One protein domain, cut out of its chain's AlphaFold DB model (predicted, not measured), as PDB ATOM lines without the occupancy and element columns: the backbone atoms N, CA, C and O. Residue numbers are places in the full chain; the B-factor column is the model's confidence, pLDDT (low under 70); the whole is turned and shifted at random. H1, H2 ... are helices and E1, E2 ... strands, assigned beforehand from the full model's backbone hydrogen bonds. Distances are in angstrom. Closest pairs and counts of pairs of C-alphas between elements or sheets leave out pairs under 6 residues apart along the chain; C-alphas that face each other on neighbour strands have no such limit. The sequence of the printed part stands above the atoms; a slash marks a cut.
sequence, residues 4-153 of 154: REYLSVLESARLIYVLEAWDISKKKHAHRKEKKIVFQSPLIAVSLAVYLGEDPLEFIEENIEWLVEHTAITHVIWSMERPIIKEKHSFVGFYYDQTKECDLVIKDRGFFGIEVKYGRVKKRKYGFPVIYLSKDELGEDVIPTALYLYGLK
ATOM      1  N   ARG A   4      17.466   4.716   9.330       87.12
ATOM      2  CA  ARG A   4      16.861   5.516   8.258       87.12
ATOM      3  C   ARG A   4      17.578   6.852   8.044       87.12
ATOM      4  O   ARG A   4      17.721   7.284   6.903       87.12
ATOM      5  N   GLU A   5      18.008   7.504   9.120       89.81
ATOM      6  CA  GLU A   5      18.750   8.766   9.039       89.81
ATOM      7  C   GLU A   5      20.138   8.540   8.434       89.81
ATOM      8  O   GLU A   5      20.517   9.281   7.532       89.81
ATOM      9  N   TYR A   6      20.840   7.470   8.833       91.88
ATOM     10  CA  TYR A   6      22.110   7.077   8.209       91.88
ATOM     11  C   TYR A   6      21.961   6.854   6.704       91.88
ATOM     12  O   TYR A   6      22.686   7.463   5.921       91.88
ATOM     13  N   LEU A   7      20.992   6.034   6.286       91.06
ATOM     14  CA  LEU A   7      20.749   5.767   4.867       91.06
ATOM     15  C   LEU A   7      20.435   7.052   4.092       91.06
ATOM     16  O   LEU A   7      20.987   7.277   3.020       91.06
ATOM     17  N   SER A   8      19.617   7.940   4.664       89.44
ATOM     18  CA  SER A   8      19.302   9.225   4.038       89.44
ATOM     19  C   SER A   8      20.532  10.120   3.876       89.44
ATOM     20  O   SER A   8      20.645  10.814   2.863       89.44
ATOM     21  N   VAL A   9      21.443  10.127   4.854       93.25
ATOM     22  CA  VAL A   9      22.702  10.880   4.782       93.25
ATOM     23  C   VAL A   9      23.615  10.293   3.708       93.25
ATOM     24  O   VAL A   9      24.094  11.042   2.860       93.25
ATOM     25  N   LEU A  10      23.805   8.971   3.687       92.94
ATOM     26  CA  LEU A  10      24.666   8.296   2.710       92.94
ATOM     27  C   LEU A  10      24.153   8.461   1.271       92.94
ATOM     28  O   LEU A  10      24.946   8.710   0.363       92.94
ATOM     29  N   GLU A  11      22.838   8.394   1.050       89.94
ATOM     30  CA  GLU A  11      22.241   8.700  -0.258       89.94
ATOM     31  C   GLU A  11      22.448  10.166  -0.658       89.94
ATOM     32  O   GLU A  11      22.804  10.455  -1.799       89.94
ATOM     33  N   SER A  12      22.261  11.108   0.276       89.19
ATOM     34  CA  SER A  12      22.440  12.546   0.004       89.19
ATOM     35  C   SER A  12      23.902  12.897  -0.284       89.19
ATOM     36  O   SER A  12      24.182  13.777  -1.095       89.19
ATOM     37  N   ALA A  13      24.831  12.165   0.334       91.25
ATOM     38  CA  ALA A  13      26.262  12.228   0.068       91.25
ATOM     39  C   ALA A  13      26.675  11.516  -1.236       91.25
ATOM     40  O   ALA A  13      27.857  11.507  -1.567       91.25
ATOM     41  N   ARG A  14      25.719  10.942  -1.985       89.50
ATOM     42  CA  ARG A  14      25.941  10.185  -3.231       89.50
ATOM     43  C   ARG A  14      26.831   8.954  -3.057       89.50
ATOM     44  O   ARG A  14      27.575   8.580  -3.959       89.50
ATOM     45  N   LEU A  15      26.758   8.320  -1.888       93.38
ATOM     46  CA  LEU A  15      27.535   7.117  -1.592       93.38
ATOM     47  C   LEU A  15      26.787   5.842  -1.972       93.38
ATOM     48  O   LEU A  15      27.373   4.906  -2.519       93.38
ATOM     49  N   ILE A  16      25.479   5.829  -1.717       94.19
ATOM     50  CA  ILE A  16      24.601   4.690  -1.983       94.19
ATOM     51  C   ILE A  16      23.312   5.124  -2.691       94.19
ATOM     52  O   ILE A  16      22.969   6.307  -2.708       94.19
ATOM     53  N   TYR A  17      22.588   4.152  -3.229       92.56
ATOM     54  CA  TYR A  17      21.158   4.201  -3.505       92.56
ATOM     55  C   TYR A  17      20.436   3.209  -2.602       92.56
ATOM     56  O   TYR A  17      20.958   2.129  -2.312       92.56
ATOM     57  N   VAL A  18      19.225   3.559  -2.179       92.00
ATOM     58  CA  VAL A  18      18.331   2.666  -1.445       92.00
ATOM     59  C   VAL A  18      17.165   2.311  -2.356       92.00
ATOM     60  O   VAL A  18      16.190   3.053  -2.478       92.00
ATOM     61  N   LEU A  19      17.258   1.146  -2.990       91.69
ATOM     62  CA  LEU A  19      16.203   0.634  -3.851       91.69
ATOM     63  C   LEU A  19      15.086  -0.011  -3.039       91.69
ATOM     64  O   LEU A  19      15.310  -0.752  -2.075       91.69
ATOM     65  N   GLU A  20      13.856   0.251  -3.468       91.94
ATOM     66  CA  GLU A  20      12.662  -0.365  -2.915       91.94
ATOM     67  C   GLU A  20      12.215  -1.553  -3.770       91.94
ATOM     68  O   GLU A  20      12.388  -1.582  -4.991       91.94
ATOM     69  N   ALA A  21      11.628  -2.553  -3.113       93.44
ATOM     70  CA  ALA A  21      11.041  -3.684  -3.807       93.44
ATOM     71  C   ALA A  21       9.731  -3.278  -4.495       93.44
ATOM     72  O   ALA A  21       8.876  -2.630  -3.885       93.44
ATOM     73  N   TRP A  22       9.510  -3.745  -5.718       92.31
ATOM     74  CA  TRP A  22       8.244  -3.582  -6.420       92.31
ATOM     75  C   TRP A  22       7.168  -4.545  -5.900       92.31
ATOM     76  O   TRP A  22       7.366  -5.757  -5.796       92.31
ATOM     77  N   ASP A  23       5.967  -4.017  -5.659       90.69
ATOM     78  CA  ASP A  23       4.727  -4.792  -5.665       90.69
ATOM     79  C   ASP A  23       4.205  -4.825  -7.110       90.69
ATOM     80  O   ASP A  23       3.539  -3.894  -7.570       90.69
ATOM     81  N   ILE A  24       4.554  -5.887  -7.845       90.00
ATOM     82  CA  ILE A  24       4.221  -6.051  -9.272       90.00
ATOM     83  C   ILE A  24       2.704  -6.012  -9.499       90.00
ATOM     84  O   ILE A  24       2.235  -5.389 -10.454       90.00
ATOM     85  N   SER A  25       1.926  -6.607  -8.590       88.69
ATOM     86  CA  SER A  25       0.463  -6.641  -8.668       88.69
ATOM     87  C   SER A  25      -0.144  -5.249  -8.499       88.69
ATOM     88  O   SER A  25      -1.065  -4.883  -9.226       88.69
ATOM     89  N   LYS A  26       0.381  -4.451  -7.560       89.56
ATOM     90  CA  LYS A  26      -0.111  -3.089  -7.285       89.56
ATOM     91  C   LYS A  26       0.589  -1.999  -8.096       89.56
ATOM     92  O   LYS A  26       0.211  -0.837  -7.967       89.56
ATOM     93  N   LYS A  27       1.589  -2.357  -8.906       87.62
ATOM     94  CA  LYS A  27       2.392  -1.445  -9.734       87.62
ATOM     95  C   LYS A  27       2.987  -0.271  -8.943       87.62
ATOM     96  O   LYS A  27       3.025   0.850  -9.440       87.62
ATOM     97  N   LYS A  28       3.421  -0.521  -7.705       87.56
ATOM     98  CA  LYS A  28       4.001   0.491  -6.807       87.56
ATOM     99  C   LYS A  28       5.109  -0.097  -5.947       87.56
ATOM    100  O   LYS A  28       5.137  -1.308  -5.734       87.56
ATOM    101  N   HIS A  29       5.963   0.758  -5.399       87.31
ATOM    102  CA  HIS A  29       6.961   0.341  -4.420       87.31
ATOM    103  C   HIS A  29       6.317  -0.152  -3.121       87.31
ATOM    104  O   HIS A  29       5.328   0.387  -2.614       87.31
ATOM    105  N   ALA A  30       6.893  -1.210  -2.565       88.00
ATOM    106  CA  ALA A  30       6.507  -1.791  -1.295       88.00
ATOM    107  C   ALA A  30       7.366  -1.190  -0.172       88.00
ATOM    108  O   ALA A  30       8.298  -1.814   0.325       88.00
ATOM    109  N   HIS A  31       7.029   0.023   0.275       79.94
ATOM    110  CA  HIS A  31       7.853   0.796   1.220       79.94
ATOM    111  C   HIS A  31       8.210   0.088   2.541       79.94
ATOM    112  O   HIS A  31       9.213   0.442   3.156       79.94
ATOM    113  N   ARG A  32       7.405  -0.889   2.986       80.50
ATOM    114  CA  ARG A  32       7.621  -1.660   4.229       80.50
ATOM    115  C   ARG A  32       8.383  -2.975   4.032       80.50
ATOM    116  O   ARG A  32       8.604  -3.679   5.011       80.50
ATOM    117  N   LYS A  33       8.711  -3.333   2.790       85.88
ATOM    118  CA  LYS A  33       9.536  -4.501   2.476       85.88
ATOM    119  C   LYS A  33      11.021  -4.170   2.610       85.88
ATOM    120  O   LYS A  33      11.390  -3.024   2.883       85.88
ATOM    121  N   GLU A  34      11.840  -5.198   2.418       87.50
ATOM    122  CA  GLU A  34      13.293  -5.095   2.372       87.50
ATOM    123  C   GLU A  34      13.754  -4.013   1.393       87.50
ATOM    124  O   GLU A  34      13.081  -3.681   0.409       87.50
ATOM    125  N   LYS A  35      14.908  -3.434   1.716       90.56
ATOM    126  CA  LYS A  35      15.598  -2.449   0.893       90.56
ATOM    127  C   LYS A  35      16.866  -3.083   0.362       90.56
ATOM    128  O   LYS A  35      17.563  -3.751   1.122       90.56
ATOM    129  N   LYS A  36      17.189  -2.801  -0.893       93.12
ATOM    130  CA  LYS A  36      18.490  -3.138  -1.461       93.12
ATOM    131  C   LYS A  36      19.375  -1.895  -1.420       93.12
ATOM    132  O   LYS A  36      18.980  -0.837  -1.907       93.12
ATOM    133  N   ILE A  37      20.540  -2.017  -0.791       94.06
ATOM    134  CA  ILE A  37      21.538  -0.947  -0.715       94.06
ATOM    135  C   ILE A  37      22.529  -1.163  -1.845       94.06
ATOM    136  O   ILE A  37      23.146  -2.218  -1.920       94.06
ATOM    137  N   VAL A  38      22.696  -0.149  -2.685       95.00
ATOM    138  CA  VAL A  38      23.573  -0.202  -3.852       95.00
ATOM    139  C   VAL A  38      24.633   0.873  -3.719       95.00
ATOM    140  O   VAL A  38      24.295   2.044  -3.593       95.00
ATOM    141  N   PHE A  39      25.912   0.515  -3.761       95.88
ATOM    142  CA  PHE A  39      26.976   1.518  -3.816       95.88
ATOM    143  C   PHE A  39      26.991   2.184  -5.189       95.88
ATOM    144  O   PHE A  39      27.000   1.500  -6.210       95.88
ATOM    145  N   GLN A  40      27.048   3.519  -5.217       93.12
ATOM    146  CA  GLN A  40      27.063   4.268  -6.482       93.12
ATOM    147  C   GLN A  40      28.369   4.077  -7.271       93.12
ATOM    148  O   GLN A  40      28.462   4.433  -8.443       93.12
ATOM    149  N   SER A  41      29.409   3.547  -6.629       93.25
ATOM    150  CA  SER A  41      30.666   3.195  -7.278       93.25
ATOM    151  C   SER A  41      31.338   2.044  -6.531       93.25
ATOM    152  O   SER A  41      31.390   2.088  -5.295       93.25
ATOM    153  N   PRO A  42      31.927   1.066  -7.244       94.19
ATOM    154  CA  PRO A  42      32.770   0.038  -6.641       94.19
ATOM    155  C   PRO A  42      33.884   0.618  -5.768       94.19
ATOM    156  O   PRO A  42      34.194   0.059  -4.723       94.19
ATOM    157  N   LEU A  43      34.434   1.783  -6.138       95.44
ATOM    158  CA  LEU A  43      35.487   2.439  -5.360       95.44
ATOM    159  C   LEU A  43      35.038   2.788  -3.942       95.44
ATOM    160  O   LEU A  43      35.859   2.762  -3.035       95.44
ATOM    161  N   ILE A  44      33.758   3.104  -3.736       96.38
ATOM    162  CA  ILE A  44      33.230   3.446  -2.409       96.38
ATOM    163  C   ILE A  44      33.194   2.196  -1.529       96.38
ATOM    164  O   ILE A  44      33.635   2.254  -0.385       96.38
ATOM    165  N   ALA A  45      32.727   1.072  -2.078       96.12
ATOM    166  CA  ALA A  45      32.718  -0.206  -1.374       96.12
ATOM    167  C   ALA A  45      34.143  -0.667  -1.034       96.12
ATOM    168  O   ALA A  45      34.429  -0.954   0.123       96.12
ATOM    169  N   VAL A  46      35.055  -0.636  -2.012       97.19
ATOM    170  CA  VAL A  46      36.465  -1.014  -1.814       97.19
ATOM    171  C   VAL A  46      37.148  -0.092  -0.801       97.19
ATOM    172  O   VAL A  46      37.849  -0.565   0.086       97.19
ATOM    173  N   SER A  47      36.921   1.224  -0.873       97.00
ATOM    174  CA  SER A  47      37.508   2.171   0.089       97.00
ATOM    175  C   SER A  47      37.014   1.924   1.515       97.00
ATOM    176  O   SER A  47      37.784   2.071   2.461       97.00
ATOM    177  N   LEU A  48      35.738   1.553   1.676       95.75
ATOM    178  CA  LEU A  48      35.181   1.194   2.977       95.75
ATOM    179  C   LEU A  48      35.792  -0.108   3.507       95.75
ATOM    180  O   LEU A  48      36.165  -0.144   4.673       95.75
ATOM    181  N   ALA A  49      35.940  -1.131   2.664       96.62
ATOM    182  CA  ALA A  49      36.588  -2.391   3.036       96.62
ATOM    183  C   ALA A  49      38.037  -2.158   3.505       96.62
ATOM    184  O   ALA A  49      38.412  -2.553   4.606       96.62
ATOM    185  N   VAL A  50      38.816  -1.384   2.740       97.38
ATOM    186  CA  VAL A  50      40.188  -0.998   3.117       97.38
ATOM    187  C   VAL A  50      40.215  -0.234   4.442       97.38
ATOM    188  O   VAL A  50      41.064  -0.491   5.293       97.38
ATOM    189  N   TYR A  51      39.276   0.691   4.652       97.44
ATOM    190  CA  TYR A  51      39.160   1.416   5.919       97.44
ATOM    191  C   TYR A  51      38.866   0.487   7.110       97.44
ATOM    192  O   TYR A  51      39.317   0.757   8.223       97.44
ATOM    193  N   LEU A  52      38.141  -0.612   6.885       97.31
ATOM    194  CA  LEU A  52      37.845  -1.638   7.888       97.31
ATOM    195  C   LEU A  52      38.985  -2.654   8.080       97.31
ATOM    196  O   LEU A  52      38.896  -3.495   8.974       97.31
ATOM    197  N   GLY A  53      40.074  -2.531   7.316       97.38
ATOM    198  CA  GLY A  53      41.271  -3.363   7.432       97.38
ATOM    199  C   GLY A  53      41.308  -4.564   6.488       97.38
ATOM    200  O   GLY A  53      42.134  -5.448   6.694       97.38
ATOM    201  N   GLU A  54      40.438  -4.608   5.479       97.19
ATOM    202  CA  GLU A  54      40.433  -5.665   4.463       97.19
ATOM    203  C   GLU A  54      41.465  -5.393   3.356       97.19
ATOM    204  O   GLU A  54      41.749  -4.237   3.017       97.19
ATOM    205  N   ASP A  55      42.018  -6.460   2.767       97.81
ATOM    206  CA  ASP A  55      42.846  -6.339   1.567       97.81
ATOM    207  C   ASP A  55      41.961  -5.989   0.354       97.81
ATOM    208  O   ASP A  55      40.938  -6.641   0.116       97.81
ATOM    209  N   PRO A  56      42.312  -4.958  -0.438       96.19
ATOM    210  CA  PRO A  56      41.462  -4.510  -1.533       96.19
ATOM    211  C   PRO A  56      41.313  -5.539  -2.656       96.19
ATOM    212  O   PRO A  56      40.271  -5.547  -3.311       96.19
ATOM    213  N   LEU A  57      42.332  -6.360  -2.931       96.06
ATOM    214  CA  LEU A  57      42.267  -7.351  -4.004       96.06
ATOM    215  C   LEU A  57      41.409  -8.536  -3.572       96.06
ATOM    216  O   LEU A  57      40.516  -8.922  -4.323       96.06
ATOM    217  N   GLU A  58      41.619  -9.033  -2.353       97.12
ATOM    218  CA  GLU A  58      40.806 -10.105  -1.765       97.12
ATOM    219  C   GLU A  58      39.325  -9.703  -1.719       97.12
ATOM    220  O   GLU A  58      38.473 -10.411  -2.259       97.12
ATOM    221  N   PHE A  59      39.018  -8.496  -1.224       97.12
ATOM    222  CA  PHE A  59      37.647  -7.984  -1.205       97.12
ATOM    223  C   PHE A  59      37.021  -7.937  -2.606       97.12
ATOM    224  O   PHE A  59      35.861  -8.314  -2.784       97.12
ATOM    225  N   ILE A  60      37.764  -7.469  -3.617       95.94
ATOM    226  CA  ILE A  60      37.257  -7.403  -4.995       95.94
ATOM    227  C   ILE A  60      36.966  -8.802  -5.534       95.94
ATOM    228  O   ILE A  60      35.919  -8.992  -6.153       95.94
ATOM    229  N   GLU A  61      37.872  -9.756  -5.337       94.25
ATOM    230  CA  GLU A  61      37.729 -11.118  -5.854       94.25
ATOM    231  C   GLU A  61      36.526 -11.834  -5.235       94.25
ATOM    232  O   GLU A  61      35.721 -12.421  -5.963       94.25
ATOM    233  N   GLU A  62      36.346 -11.710  -3.921       95.62
ATOM    234  CA  GLU A  62      35.231 -12.323  -3.198       95.62
ATOM    235  C   GLU A  62      33.877 -11.676  -3.521       95.62
ATOM    236  O   GLU A  62      32.844 -12.349  -3.510       95.62
ATOM    237  N   ASN A  63      33.865 -10.380  -3.854       95.38
ATOM    238  CA  ASN A  63      32.637  -9.599  -4.027       95.38
ATOM    239  C   ASN A  63      32.374  -9.173  -5.479       95.38
ATOM    240  O   ASN A  63      31.522  -8.316  -5.727       95.38
ATOM    241  N   ILE A  64      33.073  -9.751  -6.460       92.31
ATOM    242  CA  ILE A  64      33.026  -9.277  -7.850       92.31
ATOM    243  C   ILE A  64      31.611  -9.294  -8.447       92.31
ATOM    244  O   ILE A  64      31.229  -8.343  -9.127       92.31
ATOM    245  N   GLU A  65      30.804 -10.323  -8.169       91.56
ATOM    246  CA  GLU A  65      29.427 -10.415  -8.677       91.56
ATOM    247  C   GLU A  65      28.565  -9.269  -8.131       91.56
ATOM    248  O   GLU A  65      27.898  -8.571  -8.897       91.56
ATOM    249  N   TRP A  66      28.671  -9.005  -6.830       94.75
ATOM    250  CA  TRP A  66      27.961  -7.930  -6.144       94.75
ATOM    251  C   TRP A  66      28.428  -6.532  -6.590       94.75
ATOM    252  O   TRP A  66      27.612  -5.641  -6.835       94.75
ATOM    253  N   LEU A  67      29.736  -6.334  -6.796       95.12
ATOM    254  CA  LEU A  67      30.289  -5.081  -7.330       95.12
ATOM    255  C   LEU A  67      29.808  -4.809  -8.764       95.12
ATOM    256  O   LEU A  67      29.503  -3.664  -9.125       95.12
ATOM    257  N   VAL A  68      29.728  -5.853  -9.590       93.19
ATOM    258  CA  VAL A  68      29.236  -5.758 -10.968       93.19
ATOM    259  C   VAL A  68      27.731  -5.486 -10.993       93.19
ATOM    260  O   VAL A  68      27.296  -4.633 -11.768       93.19
ATOM    261  N   GLU A  69      26.950  -6.125 -10.118       94.75
ATOM    262  CA  GLU A  69      25.527  -5.822  -9.927       94.75
ATOM    263  C   GLU A  69      25.329  -4.340  -9.596       94.75
ATOM    264  O   GLU A  69      24.592  -3.633 -10.285       94.75
ATOM    265  N   HIS A  70      26.056  -3.831  -8.602       95.19
ATOM    266  CA  HIS A  70      25.967  -2.432  -8.191       95.19
ATOM    267  C   HIS A  70      26.330  -1.454  -9.309       95.19
ATOM    268  O   HIS A  70      25.679  -0.418  -9.480       95.19
ATOM    269  N   THR A  71      27.341  -1.808 -10.102       93.38
ATOM    270  CA  THR A  71      27.754  -1.028 -11.271       93.38
ATOM    271  C   THR A  71      26.648  -0.992 -12.322       93.38
ATOM    272  O   THR A  71      26.301   0.087 -12.803       93.38
ATOM    273  N   ALA A  72      26.050  -2.141 -12.649       91.88
ATOM    274  CA  ALA A  72      24.956  -2.228 -13.611       91.88
ATOM    275  C   ALA A  72      23.726  -1.436 -13.146       91.88
ATOM    276  O   ALA A  72      23.184  -0.634 -13.907       91.88
ATOM    277  N   ILE A  73      23.329  -1.592 -11.879       92.12
ATOM    278  CA  ILE A  73      22.200  -0.866 -11.291       92.12
ATOM    279  C   ILE A  73      22.437   0.643 -11.331       92.12
ATOM    280  O   ILE A  73      21.583   1.389 -11.817       92.12
ATOM    281  N   THR A  74      23.596   1.107 -10.862       90.69
ATOM    282  CA  THR A  74      23.930   2.537 -10.865       90.69
ATOM    283  C   THR A  74      23.909   3.108 -12.279       90.69
ATOM    284  O   THR A  74      23.380   4.197 -12.506       90.69
ATOM    285  N   HIS A  75      24.424   2.350 -13.243       88.50
ATOM    286  CA  HIS A  75      24.445   2.756 -14.637       88.50
ATOM    287  C   HIS A  75      23.032   2.895 -15.235       88.50
ATOM    288  O   HIS A  75      22.763   3.864 -15.950       88.50
ATOM    289  N   VAL A  76      22.095   2.006 -14.886       88.12
ATOM    290  CA  VAL A  76      20.677   2.152 -15.260       88.12
ATOM    291  C   VAL A  76      20.051   3.373 -14.596       88.12
ATOM    292  O   VAL A  76      19.405   4.162 -15.284       88.12
ATOM    293  N   ILE A  77      20.255   3.559 -13.288       87.06
ATOM    294  CA  ILE A  77      19.717   4.710 -12.547       87.06
ATOM    295  C   ILE A  77      20.160   6.014 -13.217       87.06
ATOM    296  O   ILE A  77      19.326   6.865 -13.506       87.06
ATOM    297  N   TRP A  78      21.447   6.149 -13.546       83.94
ATOM    298  CA  TRP A  78      21.975   7.329 -14.240       83.94
ATOM    299  C   TRP A  78      21.434   7.513 -15.660       83.94
ATOM    300  O   TRP A  78      21.320   8.647 -16.121       83.94
ATOM    301  N   SER A  79      21.112   6.422 -16.355       80.12
ATOM    302  CA  SER A  79      20.605   6.466 -17.732       80.12
ATOM    303  C   SER A  79      19.107   6.776 -17.805       80.12
ATOM    304  O   SER A  79      18.640   7.352 -18.786       80.12
ATOM    305  N   MET A  80      18.343   6.381 -16.784       74.44
ATOM    306  CA  MET A  80      16.881   6.430 -16.800       74.44
ATOM    307  C   MET A  80      16.272   7.538 -15.948       74.44
ATOM    308  O   MET A  80      15.250   8.110 -16.336       74.44
ATOM    309  N   GLU A  81      16.853   7.836 -14.786       63.91
ATOM    310  CA  GLU A  81      16.271   8.815 -13.876       63.91
ATOM    311  C   GLU A  81      16.503  10.227 -14.428       63.91
ATOM    312  O   GLU A  81      17.615  10.761 -14.458       63.91
ATOM    313  N   ARG A  82      15.420  10.858 -14.899       56.44
ATOM    314  CA  ARG A  82      15.443  12.262 -15.315       56.44
ATOM    315  C   ARG A  82      15.525  13.139 -14.059       56.44
ATOM    316  O   ARG A  82      14.677  12.981 -13.182       56.44
ATOM    317  N   PRO A  83      16.420  14.141 -13.994       49.34
ATOM    318  CA  PRO A  83      16.657  14.967 -12.798       49.34
ATOM    319  C   PRO A  83      15.472  15.850 -12.340       49.34
ATOM    320  O   PRO A  83      15.637  16.692 -11.463       49.34
ATOM    321  N   ILE A  84      14.279  15.699 -12.927       44.72
ATOM    322  CA  ILE A  84      13.116  16.577 -12.724       44.72
ATOM    323  C   ILE A  84      12.057  15.939 -11.795       44.72
ATOM    324  O   ILE A  84      11.129  16.623 -11.363       44.72
ATOM    325  N   ILE A  85      12.170  14.653 -11.440       48.62
ATOM    326  CA  ILE A  85      11.129  13.959 -10.664       48.62
ATOM    327  C   ILE A  85      11.472  13.944  -9.167       48.62
ATOM    328  O   ILE A  85      12.573  13.599  -8.756       48.62
ATOM    329  N   LYS A  86      10.504  14.380  -8.351       45.81
ATOM    330  CA  LYS A  86      10.613  14.620  -6.898       45.81
ATOM    331  C   LYS A  86      10.673  13.353  -6.031       45.81
ATOM    332  O   LYS A  86      10.863  13.475  -4.822       45.81
ATOM    333  N   GLU A  87      10.475  12.167  -6.596       54.12
ATOM    334  CA  GLU A  87      10.435  10.903  -5.853       54.12
ATOM    335  C   GLU A  87      11.710  10.094  -6.094       54.12
ATOM    336  O   GLU A  87      12.225  10.043  -7.206       54.12
ATOM    337  N   LYS A  88      12.244   9.498  -5.020       57.38
ATOM    338  CA  LYS A  88      13.656   9.103  -4.930       57.38
ATOM    339  C   LYS A  88      14.122   8.041  -5.934       57.38
ATOM    340  O   LYS A  88      15.313   8.021  -6.177       57.38
ATOM    341  N   HIS A  89      13.239   7.239  -6.528       60.44
ATOM    342  CA  HIS A  89      13.527   6.273  -7.604       60.44
ATOM    343  C   HIS A  89      12.200   5.884  -8.271       60.44
ATOM    344  O   HIS A  89      11.617   4.839  -7.974       60.44
ATOM    345  N   SER A  90      11.632   6.770  -9.092       63.47
ATOM    346  CA  SER A  90      10.267   6.579  -9.608       63.47
ATOM    347  C   SER A  90      10.143   5.400 -10.572       63.47
ATOM    348  O   SER A  90       9.056   4.834 -10.698       63.47
ATOM    349  N   PHE A  91      11.238   5.014 -11.231       78.38
ATOM    350  CA  PHE A  91      11.207   3.988 -12.275       78.38
ATOM    351  C   PHE A  91      12.023   2.748 -11.932       78.38
ATOM    352  O   PHE A  91      11.788   1.698 -12.523       78.38
ATOM    353  N   VAL A  92      12.946   2.839 -10.975       88.88
ATOM    354  CA  VAL A  92      13.890   1.765 -10.659       88.88
ATOM    355  C   VAL A  92      13.609   1.169  -9.278       88.88
ATOM    356  O   VAL A  92      13.349   1.879  -8.313       88.88
ATOM    357  N   GLY A  93      13.661  -0.155  -9.177       91.81
ATOM    358  CA  GLY A  93      13.577  -0.903  -7.924       91.81
ATOM    359  C   GLY A  93      14.116  -2.313  -8.115       91.81
ATOM    360  O   GLY A  93      14.760  -2.592  -9.120       91.81
ATOM    361  N   PHE A  94      13.823  -3.218  -7.191       95.06
ATOM    362  CA  PHE A  94      14.121  -4.647  -7.346       95.06
ATOM    363  C   PHE A  94      12.852  -5.471  -7.128       95.06
ATOM    364  O   PHE A  94      11.797  -4.927  -6.795       95.06
ATOM    365  N   TYR A  95      12.906  -6.781  -7.338       94.19
ATOM    366  CA  TYR A  95      11.765  -7.650  -7.064       94.19
ATOM    367  C   TYR A  95      12.209  -8.897  -6.332       94.19
ATOM    368  O   TYR A  95      13.192  -9.514  -6.714       94.19
ATOM    369  N   TYR A  96      11.430  -9.313  -5.339       92.31
ATOM    370  CA  TYR A  96      11.608 -10.605  -4.703       92.31
ATOM    371  C   TYR A  96      10.270 -11.198  -4.253       92.31
ATOM    372  O   TYR A  96       9.308 -10.485  -3.927       92.31
ATOM    373  N   ASP A  97      10.228 -12.523  -4.233       88.88
ATOM    374  CA  ASP A  97       9.221 -13.327  -3.554       88.88
ATOM    375  C   ASP A  97       9.910 -14.388  -2.674       88.88
ATOM    376  O   ASP A  97      11.103 -14.305  -2.407       88.88
ATOM    377  N   GLN A  98       9.163 -15.376  -2.184       86.00
ATOM    378  CA  GLN A  98       9.703 -16.425  -1.308       86.00
ATOM    379  C   GLN A  98      10.727 -17.352  -1.988       86.00
ATOM    380  O   GLN A  98      11.388 -18.129  -1.309       86.00
ATOM    381  N   THR A  99      10.820 -17.325  -3.316       86.50
ATOM    382  CA  THR A  99      11.560 -18.301  -4.127       86.50
ATOM    383  C   THR A  99      12.625 -17.678  -5.019       86.50
ATOM    384  O   THR A  99      13.545 -18.376  -5.447       86.50
ATOM    385  N   LYS A 100      12.499 -16.390  -5.344       89.19
ATOM    386  CA  LYS A 100      13.394 -15.716  -6.283       89.19
ATOM    387  C   LYS A 100      13.510 -14.228  -6.004       89.19
ATOM    388  O   LYS A 100      12.591 -13.597  -5.490       89.19
ATOM    389  N   GLU A 101      14.622 -13.689  -6.469       91.62
ATOM    390  CA  GLU A 101      14.933 -12.269  -6.506       91.62
ATOM    391  C   GLU A 101      15.417 -11.919  -7.914       91.62
ATOM    392  O   GLU A 101      16.143 -12.706  -8.522       91.62
ATOM    393  N   CYS A 102      14.969 -10.771  -8.416       93.81
ATOM    394  CA  CYS A 102      15.464 -10.111  -9.614       93.81
ATOM    395  C   CYS A 102      16.161  -8.821  -9.176       93.81
ATOM    396  O   CYS A 102      15.527  -7.967  -8.539       93.81
ATOM    397  N   ASP A 103      17.443  -8.706  -9.525       93.88
ATOM    398  CA  ASP A 103      18.355  -7.701  -8.975       93.88
ATOM    399  C   ASP A 103      17.884  -6.273  -9.237       93.88
ATOM    400  O   ASP A 103      17.970  -5.410  -8.360       93.88
ATOM    401  N   LEU A 104      17.328  -6.056 -10.430       94.12
ATOM    402  CA  LEU A 104      16.843  -4.772 -10.893       94.12
ATOM    403  C   LEU A 104      15.563  -4.939 -11.706       94.12
ATOM    404  O   LEU A 104      15.484  -5.744 -12.628       94.12
ATOM    405  N   VAL A 105      14.562  -4.123 -11.401       94.06
ATOM    406  CA  VAL A 105      13.300  -4.050 -12.129       94.06
ATOM    407  C   VAL A 105      12.973  -2.597 -12.435       94.06
ATOM    408  O   VAL A 105      12.877  -1.743 -11.550       94.06
ATOM    409  N   ILE A 106      12.757  -2.349 -13.719       91.94
ATOM    410  CA  ILE A 106      12.419  -1.056 -14.289       91.94
ATOM    411  C   ILE A 106      10.920  -1.029 -14.585       91.94
ATOM    412  O   ILE A 106      10.377  -1.929 -15.237       91.94
ATOM    413  N   LYS A 107      10.243   0.029 -14.139       88.88
ATOM    414  CA  LYS A 107       8.864   0.348 -14.498       88.88
ATOM    415  C   LYS A 107       8.857   1.494 -15.503       88.88
ATOM    416  O   LYS A 107       9.100   2.628 -15.133       88.88
ATOM    417  N   ASP A 108       8.480   1.212 -16.744       83.50
ATOM    418  CA  ASP A 108       8.101   2.238 -17.729       83.50
ATOM    419  C   ASP A 108       6.679   1.924 -18.229       83.50
ATOM    420  O   ASP A 108       5.736   1.913 -17.431       83.50
ATOM    421  N   ARG A 109       6.490   1.518 -19.492       84.00
ATOM    422  CA  ARG A 109       5.190   1.028 -19.999       84.00
ATOM    423  C   ARG A 109       4.783  -0.313 -19.380       84.00
ATOM    424  O   ARG A 109       3.617  -0.541 -19.066       84.00
ATOM    425  N   GLY A 110       5.762  -1.171 -19.118       87.69
ATOM    426  CA  GLY A 110       5.622  -2.470 -18.457       87.69
ATOM    427  C   GLY A 110       6.569  -2.592 -17.268       87.69
ATOM    428  O   GLY A 110       7.075  -1.576 -16.791       87.69
ATOM    429  N   PHE A 111       6.757  -3.814 -16.781       93.50
ATOM    430  CA  PHE A 111       7.910  -4.167 -15.957       93.50
ATOM    431  C   PHE A 111       8.944  -4.847 -16.846       93.50
ATOM    432  O   PHE A 111       8.570  -5.621 -17.726       93.50
ATOM    433  N   PHE A 112      10.215  -4.548 -16.618       93.38
ATOM    434  CA  PHE A 112      11.342  -5.180 -17.289       93.38
ATOM    435  C   PHE A 112      12.445  -5.419 -16.264       93.38
ATOM    436  O   PHE A 112      12.784  -4.504 -15.516       93.38
ATOM    437  N   GLY A 113      12.953  -6.644 -16.192       93.94
ATOM    438  CA  GLY A 113      13.984  -7.027 -15.238       93.94
ATOM    439  C   GLY A 113      15.366  -7.129 -15.868       93.94
ATOM    440  O   GLY A 113      15.512  -7.409 -17.058       93.94
ATOM    441  N   ILE A 114      16.377  -6.931 -15.039       94.00
ATOM    442  CA  ILE A 114      17.780  -7.157 -15.360       94.00
ATOM    443  C   ILE A 114      18.348  -7.990 -14.215       94.00
ATOM    444  O   ILE A 114      18.227  -7.606 -13.052       94.00
ATOM    445  N   GLU A 115      18.933  -9.138 -14.542       94.50
ATOM    446  CA  GLU A 115      19.574 -10.024 -13.569       94.50
ATOM    447  C   GLU A 115      21.059 -10.146 -13.901       94.50
ATOM    448  O   GLU A 115      21.434 -10.474 -15.027       94.50
ATOM    449  N   VAL A 116      21.916  -9.848 -12.933       92.56
ATOM    450  CA  VAL A 116      23.364  -9.903 -13.103       92.56
ATOM    451  C   VAL A 116      23.849 -11.263 -12.625       92.56
ATOM    452  O   VAL A 116      23.501 -11.728 -11.541       92.56
ATOM    453  N   LYS A 117      24.606 -11.955 -13.475       90.12
ATOM    454  CA  LYS A 117      25.177 -13.274 -13.195       90.12
ATOM    455  C   LYS A 117      26.610 -13.282 -13.691       90.12
ATOM    456  O   LYS A 117      26.868 -13.484 -14.875       90.12
ATOM    457  N   TYR A 118      27.558 -13.052 -12.787       75.88
ATOM    458  CA  TYR A 118      28.984 -13.034 -13.118       75.88
ATOM    459  C   TYR A 118      29.531 -14.471 -13.227       75.88
ATOM    460  O   TYR A 118      30.344 -14.919 -12.428       75.88
ATOM    461  N   GLY A 119      28.995 -15.219 -14.195       75.62
ATOM    462  CA  GLY A 119      29.225 -16.645 -14.399       75.62
ATOM    463  C   GLY A 119      28.156 -17.262 -15.306       75.62
ATOM    464  O   GLY A 119      27.583 -16.587 -16.168       75.62
ATOM    465  N   ARG A 120      27.839 -18.545 -15.076       77.50
ATOM    466  CA  ARG A 120      26.803 -19.260 -15.843       77.50
ATOM    467  C   ARG A 120      25.394 -18.762 -15.542       77.50
ATOM    468  O   ARG A 120      24.994 -18.684 -14.377       77.50
ATOM    469  N   VAL A 121      24.596 -18.538 -16.584       83.75
ATOM    470  CA  VAL A 121      23.229 -18.033 -16.429       83.75
ATOM    471  C   VAL A 121      22.259 -19.177 -16.141       83.75
ATOM    472  O   VAL A 121      21.984 -20.037 -16.977       83.75
ATOM    473  N   LYS A 122      21.657 -19.161 -14.948       83.44
ATOM    474  CA  LYS A 122      20.486 -19.990 -14.630       83.44
ATOM    475  C   LYS A 122      19.222 -19.157 -14.777       83.44
ATOM    476  O   LYS A 122      18.872 -18.393 -13.882       83.44
ATOM    477  N   LYS A 123      18.527 -19.336 -15.899       85.50
ATOM    478  CA  LYS A 123      17.316 -18.568 -16.198       85.50
ATOM    479  C   LYS A 123      16.197 -18.859 -15.202       85.50
ATOM    480  O   LYS A 123      15.856 -20.013 -14.938       85.50
ATOM    481  N   ARG A 124      15.576 -17.793 -14.709       87.06
ATOM    482  CA  ARG A 124      14.378 -17.807 -13.870       87.06
ATOM    483  C   ARG A 124      13.190 -17.257 -14.654       87.06
ATOM    484  O   ARG A 124      13.324 -16.391 -15.515       87.06
ATOM    485  N   LYS A 125      11.997 -17.779 -14.360       87.06
ATOM    486  CA  LYS A 125      10.748 -17.280 -14.952       87.06
ATOM    487  C   LYS A 125      10.154 -16.193 -14.066       87.06
ATOM    488  O   LYS A 125       9.856 -16.438 -12.894       87.06
ATOM    489  N   TYR A 126       9.909 -15.028 -14.649       90.31
ATOM    490  CA  TYR A 126       9.229 -13.904 -14.012       90.31
ATOM    491  C   TYR A 126       7.909 -13.605 -14.725       90.31
ATOM    492  O   TYR A 126       7.686 -14.042 -15.852       90.31
ATOM    493  N   GLY A 127       7.025 -12.851 -14.070       89.06
ATOM    494  CA  GLY A 127       5.792 -12.341 -14.690       89.06
ATOM    495  C   GLY A 127       6.027 -11.167 -15.652       89.06
ATOM    496  O   GLY A 127       5.080 -10.475 -16.014       89.06
ATOM    497  N   PHE A 128       7.283 -10.901 -16.003       92.75
ATOM    498  CA  PHE A 128       7.746  -9.801 -16.837       92.75
ATOM    499  C   PHE A 128       9.006 -10.234 -17.610       92.75
ATOM    500  O   PHE A 128       9.687 -11.165 -17.171       92.75
ATOM    501  N   PRO A 129       9.311  -9.605 -18.761       93.50
ATOM    502  CA  PRO A 129      10.534  -9.875 -19.517       93.50
ATOM    503  C   PRO A 129      11.785  -9.539 -18.700       93.50
ATOM    504  O   PRO A 129      11.800  -8.535 -17.986       93.50
ATOM    505  N   VAL A 130      12.825 -10.366 -18.826       94.50
ATOM    506  CA  VAL A 130      14.110 -10.200 -18.135       94.50
ATOM    507  C   VAL A 130      15.254 -10.450 -19.106       94.50
ATOM    508  O   VAL A 130      15.200 -11.413 -19.868       94.50
ATOM    509  N   ILE A 131      16.276  -9.597 -19.050       93.69
ATOM    510  CA  ILE A 131      17.588  -9.870 -19.649       93.69
ATOM    511  C   ILE A 131      18.591 -10.246 -18.560       93.69
ATOM    512  O   ILE A 131      18.467  -9.822 -17.410       93.69
ATOM    513  N   TYR A 132      19.609 -11.002 -18.942       93.00
ATOM    514  CA  TYR A 132      20.699 -11.403 -18.065       93.00
ATOM    515  C   TYR A 132      21.983 -10.700 -18.483       93.00
ATOM    516  O   TYR A 132      22.332 -10.697 -19.662       93.00
ATOM    517  N   LEU A 133      22.695 -10.121 -17.521       91.56
ATOM    518  CA  LEU A 133      24.038  -9.595 -17.731       91.56
ATOM    519  C   LEU A 133      25.044 -10.644 -17.275       91.56
ATOM    520  O   LEU A 133      25.066 -10.993 -16.095       91.56
ATOM    521  N   SER A 134      25.857 -11.155 -18.201       88.94
ATOM    522  CA  SER A 134      26.869 -12.175 -17.904       88.94
ATOM    523  C   SER A 134      28.262 -11.744 -18.336       88.94
ATOM    524  O   SER A 134      28.432 -10.923 -19.233       88.94
ATOM    525  N   LYS A 135      29.287 -12.294 -17.687       84.12
ATOM    526  CA  LYS A 135      30.669 -12.184 -18.163       84.12
ATOM    527  C   LYS A 135      30.975 -13.207 -19.259       84.12
ATOM    528  O   LYS A 135      31.685 -12.883 -20.207       84.12
ATOM    529  N   ASP A 136      30.442 -14.418 -19.114       79.44
ATOM    530  CA  ASP A 136      30.942 -15.611 -19.802       79.44
ATOM    531  C   ASP A 136      30.025 -16.081 -20.938       79.44
ATOM    532  O   ASP A 136      30.419 -16.917 -21.751       79.44
ATOM    533  N   GLU A 137      28.796 -15.564 -21.000       83.19
ATOM    534  CA  GLU A 137      27.762 -16.037 -21.918       83.19
ATOM    535  C   GLU A 137      27.187 -14.901 -22.781       83.19
ATOM    536  O   GLU A 137      27.039 -13.758 -22.345       83.19
ATOM    537  N   LEU A 138      26.837 -15.241 -24.025       83.38
ATOM    538  CA  LEU A 138      26.098 -14.403 -24.970       83.38
ATOM    539  C   LEU A 138      24.939 -15.234 -25.530       83.38
ATOM    540  O   LEU A 138      25.131 -16.380 -25.937       83.38
ATOM    541  N   GLY A 139      23.744 -14.655 -25.574       82.44
ATOM    542  CA  GLY A 139      22.535 -15.316 -26.057       82.44
ATOM    543  C   GLY A 139      21.449 -14.311 -26.424       82.44
ATOM    544  O   GLY A 139      21.670 -13.108 -26.390       82.44
ATOM    545  N   GLU A 140      20.260 -14.805 -26.770       81.75
ATOM    546  CA  GLU A 140      19.130 -13.958 -27.189       81.75
ATOM    547  C   GLU A 140      18.701 -12.950 -26.104       81.75
ATOM    548  O   GLU A 140      18.427 -11.789 -26.392       81.75
ATOM    549  N   ASP A 141      18.696 -13.386 -24.847       85.12
ATOM    550  CA  ASP A 141      18.347 -12.628 -23.641       85.12
ATOM    551  C   ASP A 141      19.536 -12.494 -22.669       85.12
ATOM    552  O   ASP A 141      19.350 -12.075 -21.528       85.12
ATOM    553  N   VAL A 142      20.752 -12.852 -23.105       89.06
ATOM    554  CA  VAL A 142      21.982 -12.775 -22.304       89.06
ATOM    555  C   VAL A 142      22.962 -11.827 -22.981       89.06
ATOM    556  O   VAL A 142      23.439 -12.096 -24.084       89.06
ATOM    557  N   ILE A 143      23.277 -10.724 -22.309       87.56
ATOM    558  CA  ILE A 143      24.137  -9.661 -22.819       87.56
ATOM    559  C   ILE A 143      25.440  -9.644 -22.013       87.56
ATOM    560  O   ILE A 143      25.390  -9.584 -20.782       87.56
ATOM    561  N   PRO A 144      26.613  -9.624 -22.668       88.56
ATOM    562  CA  PRO A 144      27.874  -9.425 -21.982       88.56
ATOM    563  C   PRO A 144      27.870  -8.116 -21.189       88.56
ATOM    564  O   PRO A 144      27.616  -7.053 -21.760       88.56
ATOM    565  N   THR A 145      28.192  -8.161 -19.896       86.62
ATOM    566  CA  THR A 145      28.099  -6.985 -19.016       86.62
ATOM    567  C   THR A 145      28.919  -5.807 -19.542       86.62
ATOM    568  O   THR A 145      28.457  -4.669 -19.528       86.62
ATOM    569  N   ALA A 146      30.109  -6.075 -20.091       84.25
ATOM    570  CA  ALA A 146      30.951  -5.046 -20.698       84.25
ATOM    571  C   ALA A 146      30.275  -4.360 -21.902       84.25
ATOM    572  O   ALA A 146      30.370  -3.143 -22.047       84.25
ATOM    573  N   LEU A 147      29.561  -5.120 -22.742       84.00
ATOM    574  CA  LEU A 147      28.824  -4.571 -23.884       84.00
ATOM    575  C   LEU A 147      27.598  -3.785 -23.433       84.00
ATOM    576  O   LEU A 147      27.331  -2.726 -23.992       84.00
ATOM    577  N   TYR A 148      26.884  -4.264 -22.412       85.69
ATOM    578  CA  TYR A 148      25.741  -3.552 -21.844       85.69
ATOM    579  C   TYR A 148      26.149  -2.173 -21.307       85.69
ATOM    580  O   TYR A 148      25.556  -1.162 -21.680       85.69
ATOM    581  N   LEU A 149      27.222  -2.123 -20.509       82.69
ATOM    582  CA  LEU A 149      27.766  -0.876 -19.959       82.69
ATOM    583  C   LEU A 149      28.339   0.057 -21.042       82.69
ATOM    584  O   LEU A 149      28.336   1.274 -20.871       82.69
ATOM    585  N   TYR A 150      28.830  -0.489 -22.160       80.12
ATOM    586  CA  TYR A 150      29.320   0.306 -23.291       80.12
ATOM    587  C   TYR A 150      28.190   0.837 -24.191       80.12
ATOM    588  O   TYR A 150      28.295   1.936 -24.739       80.12
ATOM    589  N   GLY A 151      27.131   0.043 -24.375       69.81
ATOM    590  CA  GLY A 151      26.057   0.268 -25.344       69.81
ATOM    591  C   GLY A 151      25.036   1.327 -24.936       69.81
ATOM    592  O   GLY A 151      24.366   1.884 -25.800       69.81
ATOM    593  N   LEU A 152      24.959   1.675 -23.652       58.16
ATOM    594  CA  LEU A 152      24.118   2.758 -23.129       58.16
ATOM    595  C   LEU A 152      24.773   4.143 -23.321       58.16
ATOM    596  O   LEU A 152      24.779   4.997 -22.433       58.16
ATOM    597  N   LYS A 153      25.348   4.387 -24.506       38.38
ATOM    598  CA  LYS A 153      25.730   5.742 -24.914       38.38
ATOM    599  C   LYS A 153      24.458   6.554 -25.201       38.38
ATOM    600  O   LYS A 153      23.596   6.094 -25.941       38.38
TER     601      LYS A 153
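Overview. This is residues 4 to 153 of the 154 residues of an uncharacterized protein of Thermococcus chitonophagus (UniProt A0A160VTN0). The long helix H4 runs through the middle, over one face of a strongly twisted sheet, E3 to E7, with the hairpin of E1 and E2 packed beside it and H5 on the same face of the sheet. H2 and H3 pack together near the beginning of H4, away from that sheet, and H1 packs on E1. The printed part has 150 residues, with five named helices and seven named strands in the order H1 E1 E2 H2 H3 H4 E3 E4 E5 E6 E7 H5, and its class is mixed. The large sheet, order E3 E4 E5 E6 E7, is mixed; the whole is compact, with a radius of gyration of the C-alphas of 15.6 A, and spans 44 by 39 by 35 A.

Arrangement. Start at H1, residues 4 to 12: its C-alpha of Glu 11 is 5.7 A from that of Tyr 17 in E1, residues 16 to 20, their closest pair. E1 forms an antiparallel hairpin with E2, residues 35 to 39; find N 17 and O 38 within hydrogen-bond range at 2.7 A. H2, residues 42 to 51, touches H3, residues 56 to 62, at a steep tilt of 64 degrees, opposite ways, closest at C-alphas 50 and 56, 6.0 A. H4, residues 64 to 80, comes closest to E2 at C-alphas 70 and 38, 5.4 A. With residues 67 to 71 alone it only just touches H2, with 3 pairs of C-alphas within 8 A, the closest being 67 and 42, 5.7 A. E3, residues 92 to 96, E4, residues 101 to 107, and E5, residues 111 to 117, form a meander, each strand the antiparallel neighbour of the one before; look for N 93 and O 105 at 3.0 A and N 106 and O 112 at 2.8 A. E6, residues 130 to 134, is parallel to E5, with N 117 and O 133 at 2.8 A, and E7, residues 142 to 144, is parallel to E6, with N 143 and O 132 at 2.8 A. H4 lies over E4 and E5 at a height over the sheet of 8.4 A, closest to E5 at C-alphas 69 and 116, 5.6 A. H5, residues 145 to 151, stands up from the sheet at 50 degrees, on the same face as H4; H4 and H5 with the sheet E3 E4 E5 E6 E7 form two layers, helices on one face of a sheet. In all five helices every O i to N i+4 pair is within hydrogen-bond range.

Along the chain. Find C-alpha 4 at (16.861, 5.516, 8.258), where H1 begins. H4 runs 24.2 A from (33.026, -9.277, -7.850); E5 is 19.7 A and E4 16.1 A long. H5 ends at C-alpha 151, (26.057, 0.268, -25.344).

Size, cuts and confidence. The C-alphas of Gly 53 and Arg 109, 45.5 A apart, are the farthest. The printed part has no cut; the links E1 to E2, H4 to E3 and E5 to E6 are long. Residues 81 to 90 and 151 to 153 have pLDDT under 70.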